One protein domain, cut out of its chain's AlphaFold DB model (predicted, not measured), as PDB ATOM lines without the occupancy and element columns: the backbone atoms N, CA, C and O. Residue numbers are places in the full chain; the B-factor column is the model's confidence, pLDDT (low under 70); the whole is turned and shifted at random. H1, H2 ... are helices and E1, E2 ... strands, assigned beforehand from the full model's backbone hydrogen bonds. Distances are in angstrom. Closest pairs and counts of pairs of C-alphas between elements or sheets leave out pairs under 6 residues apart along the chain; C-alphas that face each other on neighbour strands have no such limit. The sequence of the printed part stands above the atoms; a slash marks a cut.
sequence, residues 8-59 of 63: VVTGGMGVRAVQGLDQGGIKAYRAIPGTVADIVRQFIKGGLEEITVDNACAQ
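What this domain is: This is residues 8 to 59 of the 63 residues of the protein "Nitro_FeMo-Co domain-containing protein" of Candidatus Omnitrophica bacterium CG_4_10_14_0_2_um_filter_44_9 (UniProt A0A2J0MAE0). A small core of two short parallel strands, E1 and E2, lies in the middle between helix H1 on one side and helix H2 on the other, with the small helix H3 beside H1. Past E2, on the side away from E1, residues 50 to 51 of the last link pair with it antiparallel and widen this narrow core. The printed part has 52 residues, with three named helices and two named strands in the order E1, H1, E2, H2, H3; the class is mixed, helices and strands. The whole is compact, with a radius of gyration of the C-alphas of 10.9 A and spans of 27, 22 and 14 A.

Where its parts are: E1 is residues 8 to 10 and starts with C-alpha 8 at (20.688, 45.368, -10.362). H1, residues 15 to 23, measures 12.2 A from first to last C-alpha. E2, residues 27 to 30, measures 10.3 A. H2, residues 36 to 44, measures 12.3 A and starts with C-alpha 36 at (17.173, 40.665, -21.619). H3, residues 53 to 57, ends with C-alpha 57 at (7.564, 52.045, -0.453).

How they stand to each other: E1 and E2 are parallel neighbours, with 21 degrees between their directions. C-alphas 9 and 29 face each other at 4.6 A. N 8 and O 27 are 2.8 A apart and N 10 and O 29 are 3.0 A apart, both within hydrogen-bond range. E1, H1 and E2 form a strand-helix-strand unit, two parallel neighbour strands with a helix between them along the chain, and its crossover is right-handed. Residues 28 to 29 of E2 also pair antiparallel with residues 50 to 51. The closest C-alphas of H1 and E2 are those of Val 18 and Ala 28, 6.5 A apart. H1 and H3 touch, with 7 pairs of C-alphas within 8 A; the closest are those of Val 15 and Ala 56, at 5.3 A. H2 and E1 are near each other, with 5 pairs of C-alphas within 10 A. H2 touches no helix and is apart from H1 and from H3. In H1, H2 and H3 every O i to N i+4 pair is within hydrogen-bond range.

The domain as a whole: The C-alphas of Gln 23 and Gly 34, the two farthest apart, are 29.0 A from each other. The printed part has no cut. The links E1 to H1, H1 to E2 and E2 to H2 are tight, H2 to H3 is short, and there is no long link. The mean pLDDT of the printed part is 83.6; residues 56 to 59 are under 70.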
ATOM      1  N   VAL A   8      21.530  46.568 -10.281       88.94
ATOM      2  CA  VAL A   8      20.688  45.368 -10.362       88.94
ATOM      3  C   VAL A   8      19.399  45.714 -11.090       88.94
ATOM      4  O   VAL A   8      18.696  46.641 -10.703       88.94
ATOM      5  N   VAL A   9      19.050  44.936 -12.114       89.19
ATOM      6  CA  VAL A   9      17.783  45.085 -12.841       89.19
ATOM      7  C   VAL A   9      16.860  43.919 -12.498       89.19
ATOM      8  O   VAL A   9      17.266  42.763 -12.615       89.19
ATOM      9  N   THR A  10      15.624  44.200 -12.085       87.06
ATOM     10  CA  THR A  10      14.634  43.161 -11.753       87.06
ATOM     11  C   THR A  10      13.214  43.586 -12.117       87.06
ATOM     12  O   THR A  10      12.886  44.770 -12.099       87.06
ATOM     13  N   GLY A  11      12.349  42.620 -12.434       80.44
ATOM     14  CA  GLY A  11      10.927  42.872 -12.712       80.44
ATOM     15  C   GLY A  11      10.102  43.205 -11.466       80.44
ATOM     16  O   GLY A  11       9.038  43.803 -11.573       80.44
ATOM     17  N   GLY A  12      10.604  42.857 -10.280       72.12
ATOM     18  CA  GLY A  12       9.984  43.177  -9.000       72.12
ATOM     19  C   GLY A  12      11.015  43.121  -7.881       72.12
ATOM     20  O   GLY A  12      11.854  42.218  -7.842       72.12
ATOM     21  N   MET A  13      10.975  44.103  -6.985       75.06
ATOM     22  CA  MET A  13      11.859  44.176  -5.828       75.06
ATOM     23  C   MET A  13      11.051  44.583  -4.602       75.06
ATOM     24  O   MET A  13      10.279  45.534  -4.655       75.06
ATOM     25  N   GLY A  14      11.231  43.866  -3.494       78.25
ATOM     26  CA  GLY A  14      10.665  44.286  -2.216       78.25
ATOM     27  C   GLY A  14      11.444  45.465  -1.634       78.25
ATOM     28  O   GLY A  14      12.664  45.531  -1.780       78.25
ATOM     29  N   VAL A  15      10.758  46.342  -0.898       79.62
ATOM     30  CA  VAL A  15      11.338  47.527  -0.233       79.62
ATOM     31  C   VAL A  15      12.608  47.200   0.551       79.62
ATOM     32  O   VAL A  15      13.614  47.892   0.431       79.62
ATOM     33  N   ARG A  16      12.597  46.104   1.319       83.00
ATOM     34  CA  ARG A  16      13.749  45.684   2.134       83.00
ATOM     35  C   ARG A  16      14.974  45.325   1.292       83.00
ATOM     36  O   ARG A  16      16.098  45.564   1.718       83.00
ATOM     37  N   ALA A  17      14.761  44.753   0.107       85.81
ATOM     38  CA  ALA A  17      15.848  44.434  -0.810       85.81
ATOM     39  C   ALA A  17      16.419  45.711  -1.435       85.81
ATOM     40  O   ALA A  17      17.634  45.872  -1.438       85.81
ATOM     41  N   VAL A  18      15.559  46.647  -1.861       85.88
ATOM     42  CA  VAL A  18      15.994  47.963  -2.368       85.88
ATOM     43  C   VAL A  18      16.813  48.694  -1.305       85.88
ATOM     44  O   VAL A  18      17.909  49.146  -1.597       85.88
ATOM     45  N   GLN A  19      16.340  48.732  -0.056       86.56
ATOM     46  CA  GLN A  19      17.064  49.350   1.061       86.56
ATOM     47  C   GLN A  19      18.434  48.716   1.316       86.56
ATOM     48  O   GLN A  19      19.385  49.425   1.635       86.56
ATOM     49  N   GLY A  20      18.548  47.389   1.220       87.69
ATOM     50  CA  GLY A  20      19.829  46.701   1.386       87.69
ATOM     51  C   GLY A  20      20.807  46.997   0.246       87.69
ATOM     52  O   GLY A  20      21.997  47.178   0.492       87.69
ATOM     53  N   LEU A  21      20.303  47.075  -0.988       87.56
ATOM     54  CA  LEU A  21      21.099  47.422  -2.166       87.56
ATOM     55  C   LEU A  21      21.551  48.887  -2.132       87.56
ATOM     56  O   LEU A  21      22.733  49.147  -2.328       87.56
ATOM     57  N   ASP A  22      20.650  49.811  -1.795       85.06
ATOM     58  CA  ASP A  22      20.918  51.249  -1.686       85.06
ATOM     59  C   ASP A  22      21.991  51.550  -0.627       85.06
ATOM     60  O   ASP A  22      22.995  52.197  -0.920       85.06
ATOM     61  N   GLN A  23      21.878  50.951   0.566       85.75
ATOM     62  CA  GLN A  23      22.920  51.027   1.604       85.75
ATOM     63  C   GLN A  23      24.256  50.407   1.164       85.75
ATOM     64  O   GLN A  23      25.316  50.803   1.646       85.75
ATOM     65  N   GLY A  24      24.211  49.430   0.256       85.69
ATOM     66  CA  GLY A  24      25.385  48.827  -0.371       85.69
ATOM     67  C   GLY A  24      25.974  49.643  -1.527       85.69
ATOM     68  O   GLY A  24      26.987  49.222  -2.089       85.69
ATOM     69  N   GLY A  25      25.366  50.776  -1.897       86.12
ATOM     70  CA  GLY A  25      25.758  51.592  -3.050       86.12
ATOM     71  C   GLY A  25      25.372  50.986  -4.403       86.12
ATOM     72  O   GLY A  25      25.970  51.330  -5.420       86.12
ATOM     73  N   ILE A  26      24.405  50.067  -4.419       89.94
ATOM     74  CA  ILE A  26      23.955  49.341  -5.605       89.94
ATOM     75  C   ILE A  26      22.625  49.922  -6.074       89.94
ATOM     76  O   ILE A  26      21.635  49.917  -5.343       89.94
ATOM     77  N   LYS A  27      22.576  50.363  -7.328       88.94
ATOM     78  CA  LYS A  27      21.372  50.954  -7.912       88.94
ATOM     79  C   LYS A  27      20.393  49.886  -8.382       88.94
ATOM     80  O   LYS A  27      20.772  48.975  -9.117       88.94
ATOM     81  N   ALA A  28      19.128  49.991  -8.000       89.06
ATOM     82  CA  ALA A  28      18.092  49.078  -8.468       89.06
ATOM     83  C   ALA A  28      17.336  49.682  -9.659       89.06
ATOM     84  O   ALA A  28      17.002  50.858  -9.648       89.06
ATOM     85  N   TYR A  29      17.028  48.877 -10.673       90.25
ATOM     86  CA  TYR A  29      16.279  49.292 -11.862       90.25
ATOM     87  C   TYR A  29      15.112  48.353 -12.134       90.25
ATOM     88  O   TYR A  29      15.218  47.131 -11.964       90.25
ATOM     89  N   ARG A  30      14.003  48.922 -12.605       87.31
ATOM     90  CA  ARG A  30      12.802  48.181 -12.979       87.31
ATOM     91  C   ARG A  30      12.977  47.601 -14.375       87.31
ATOM     92  O   ARG A  30      13.189  48.329 -15.343       87.31
ATOM     93  N   ALA A  31      12.892  46.280 -14.484       87.75
ATOM     94  CA  ALA A  31      12.856  45.617 -15.777       87.75
ATOM     95  C   ALA A  31      11.536  45.945 -16.482       87.75
ATOM     96  O   ALA A  31      10.467  45.913 -15.872       87.75
ATOM     97  N   ILE A  32      11.621  46.221 -17.777       85.75
ATOM     98  CA  ILE A  32      10.455  46.409 -18.637       85.75
ATOM     99  C   ILE A  32      10.080  45.088 -19.331       85.75
ATOM    100  O   ILE A  32      10.934  44.204 -19.464       85.75
ATOM    101  N   PRO A  33       8.824  44.930 -19.788       83.44
ATOM    102  CA  PRO A  33       8.408  43.756 -20.547       83.44
ATOM    103  C   PRO A  33       9.227  43.635 -21.837       83.44
ATOM    104  O   PRO A  33       9.228  44.546 -22.660       83.44
ATOM    105  N   GLY A  34       9.919  42.513 -22.023       86.62
ATOM    106  CA  GLY A  34      10.761  42.311 -23.197       86.62
ATOM    107  C   GLY A  34      11.814  41.228 -23.004       86.62
ATOM    108  O   GLY A  34      11.717  40.373 -22.124       86.62
ATOM    109  N   THR A  35      12.838  41.267 -23.855       90.69
ATOM    110  CA  THR A  35      13.995  40.369 -23.756       90.69
ATOM    111  C   THR A  35      15.091  40.996 -22.899       90.69
ATOM    112  O   THR A  35      15.184  42.217 -22.791       90.69
ATOM    113  N   VAL A  36      15.992  40.173 -22.354       88.81
ATOM    114  CA  VAL A  36      17.173  40.665 -21.619       88.81
ATOM    115  C   VAL A  36      17.990  41.648 -22.466       88.81
ATOM    116  O   VAL A  36      18.458  42.659 -21.957       88.81
ATOM    117  N   ALA A  37      18.107  41.399 -23.774       90.75
ATOM    118  CA  ALA A  37      18.800  42.299 -24.690       90.75
ATOM    119  C   ALA A  37      18.140  43.687 -24.770       90.75
ATOM    120  O   ALA A  37      18.842  44.690 -24.872       90.75
ATOM    121  N   ASP A  38      16.810  43.751 -24.718       90.69
ATOM    122  CA  ASP A  38      16.069  45.012 -24.735       90.69
ATOM    123  C   ASP A  38      16.258  45.793 -23.431       90.69
ATOM    124  O   ASP A  38      16.632  46.965 -23.453       90.69
ATOM    125  N   ILE A  39      16.150  45.099 -22.296       90.12
ATOM    126  CA  ILE A  39      16.388  45.667 -20.966       90.12
ATOM    127  C   ILE A  39      17.803  46.249 -20.875       90.12
ATOM    128  O   ILE A  39      17.976  47.381 -20.435       90.12
ATOM    129  N   VAL A  40      18.819  45.515 -21.340       90.19
ATOM    130  CA  VAL A  40      20.210  45.998 -21.345       90.19
ATOM    131  C   VAL A  40      20.372  47.218 -22.254       90.19
ATOM    132  O   VAL A  40      21.044  48.176 -21.878       90.19
ATOM    133  N   ARG A  41      19.736  47.242 -23.431       92.06
ATOM    134  CA  ARG A  41      19.766  48.419 -24.318       92.06
ATOM    135  C   ARG A  41      19.119  49.636 -23.668       92.06
ATOM    136  O   ARG A  41      19.666  50.729 -23.775       92.06
ATOM    137  N   GLN A  42      17.985  49.451 -23.005       90.31
ATOM    138  CA  GLN A  42      17.282  50.522 -22.303       90.31
ATOM    139  C   GLN A  42      18.074  51.007 -21.096       90.31
ATOM    140  O   GLN A  42      18.158  52.212 -20.880       90.31
ATOM    141  N   PHE A  43      18.735  50.102 -20.375       89.06
ATOM    142  CA  PHE A  43      19.645  50.454 -19.292       89.06
ATOM    143  C   PHE A  43      20.780  51.354 -19.791       89.06
ATOM    144  O   PHE A  43      20.988  52.439 -19.260       89.06
ATOM    145  N   ILE A  44      21.453  50.949 -20.874       88.25
ATOM    146  CA  ILE A  44      22.542  51.725 -21.488       88.25
ATOM    147  C   ILE A  44      22.042  53.086 -21.999       88.25
ATOM    148  O   ILE A  44      22.760  54.078 -21.917       88.25
ATOM    149  N   LYS A  45      20.808  53.152 -22.512       90.12
ATOM    150  CA  LYS A  45      20.172  54.399 -22.965       90.12
ATOM    151  C   LYS A  45      19.643  55.282 -21.825       90.12
ATOM    152  O   LYS A  45      19.195  56.387 -22.110       90.12
ATOM    153  N   GLY A  46      19.654  54.813 -20.575       86.19
ATOM    154  CA  GLY A  46      19.043  55.517 -19.441       86.19
ATOM    155  C   GLY A  46      17.509  55.533 -19.466       86.19
ATOM    156  O   GLY A  46      16.893  56.394 -18.854       86.19
ATOM    157  N   GLY A  47      16.885  54.605 -20.198       84.19
ATOM    158  CA  GLY A  47      15.431  54.483 -20.335       84.19
ATOM    159  C   GLY A  47      14.768  53.540 -19.325       84.19
ATOM    160  O   GLY A  47      13.569  53.299 -19.439       84.19
ATOM    161  N   LEU A  48      15.525  52.963 -18.383       86.75
ATOM    162  CA  LEU A  48      14.958  52.175 -17.286       86.75
ATOM    163  C   LEU A  48      14.667  53.063 -16.082       86.75
ATOM    164  O   LEU A  48      15.466  53.924 -15.723       86.75
ATOM    165  N   GLU A  49      13.545  52.793 -15.427       86.25
ATOM    166  CA  GLU A  49      13.180  53.470 -14.193       86.25
ATOM    167  C   GLU A  49      14.045  52.957 -13.037       86.25
ATOM    168  O   GLU A  49      14.133  51.748 -12.799       86.25
ATOM    169  N   GLU A  50      14.694  53.875 -12.324       87.44
ATOM    170  CA  GLU A  50      15.447  53.549 -11.118       87.44
ATOM    171  C   GLU A  50      14.466  53.310  -9.962       87.44
ATOM    172  O   GLU A  50      13.586  54.123  -9.673       87.44
ATOM    173  N   ILE A  51      14.594  52.157  -9.311       85.38
ATOM    174  CA  ILE A  51      13.822  51.807  -8.126       85.38
ATOM    175  C   ILE A  51      14.587  52.338  -6.921       85.38
ATOM    176  O   ILE A  51      15.602  51.778  -6.514       85.38
ATOM    177  N   THR A  52      14.064  53.398  -6.323       81.19
ATOM    178  CA  THR A  52      14.554  53.925  -5.050       81.19
ATOM    179  C   THR A  52      13.709  53.395  -3.897       81.19
ATOM    180  O   THR A  52      12.594  52.901  -4.089       81.19
ATOM    181  N   VAL A  53      14.231  53.503  -2.672       75.50
ATOM    182  CA  VAL A  53      13.489  53.149  -1.450       75.50
ATOM    183  C   VAL A  53      12.159  53.907  -1.376       75.50
ATOM    184  O   VAL A  53      11.149  53.338  -0.974       75.50
ATOM    185  N   ASP A  54      12.155  55.158  -1.830       74.19
ATOM    186  CA  ASP A  54      10.983  56.029  -1.872       74.19
ATOM    187  C   ASP A  54       9.893  55.483  -2.817       74.19
ATOM    188  O   ASP A  54       8.756  55.248  -2.402       74.19
ATOM    189  N   ASN A  55      10.269  55.134  -4.055       73.06
ATOM    190  CA  ASN A  55       9.331  54.618  -5.060       73.06
ATOM    191  C   ASN A  55       8.895  53.165  -4.778       73.06
ATOM    192  O   ASN A  55       7.801  52.744  -5.152       73.06
ATOM    193  N   ALA A  56       9.737  52.380  -4.098       69.00
ATOM    194  CA  ALA A  56       9.405  51.018  -3.688       69.00
ATOM    195  C   ALA A  56       8.389  50.991  -2.534       69.00
ATOM    196  O   ALA A  56       7.503  50.133  -2.515       69.00
ATOM    197  N   CYS A  57       8.499  51.920  -1.575       59.38
ATOM    198  CA  CYS A  57       7.564  52.045  -0.453       59.38
ATOM    199  C   CYS A  57       6.154  52.444  -0.907       59.38
ATOM    200  O   CYS A  57       5.176  51.981  -0.320       59.38
ATOM    201  N   ALA A  58       6.036  53.241  -1.972       55.38
ATOM    202  CA  ALA A  58       4.754  53.731  -2.478       55.38
ATOM    203  C   ALA A  58       3.794  52.621  -2.967       55.38
ATOM    204  O   ALA A  58       2.595  52.861  -3.075       55.38
ATOM    205  N   GLN A  59       4.282  51.399  -3.226       54.03
ATOM    206  CA  GLN A  59       3.438  50.263  -3.636       54.03
ATOM    207  C   GLN A  59       2.898  49.414  -2.472       54.03
ATOM    208  O   GLN A  59       2.205  48.423  -2.716       54.03
TER     209      GLN A  59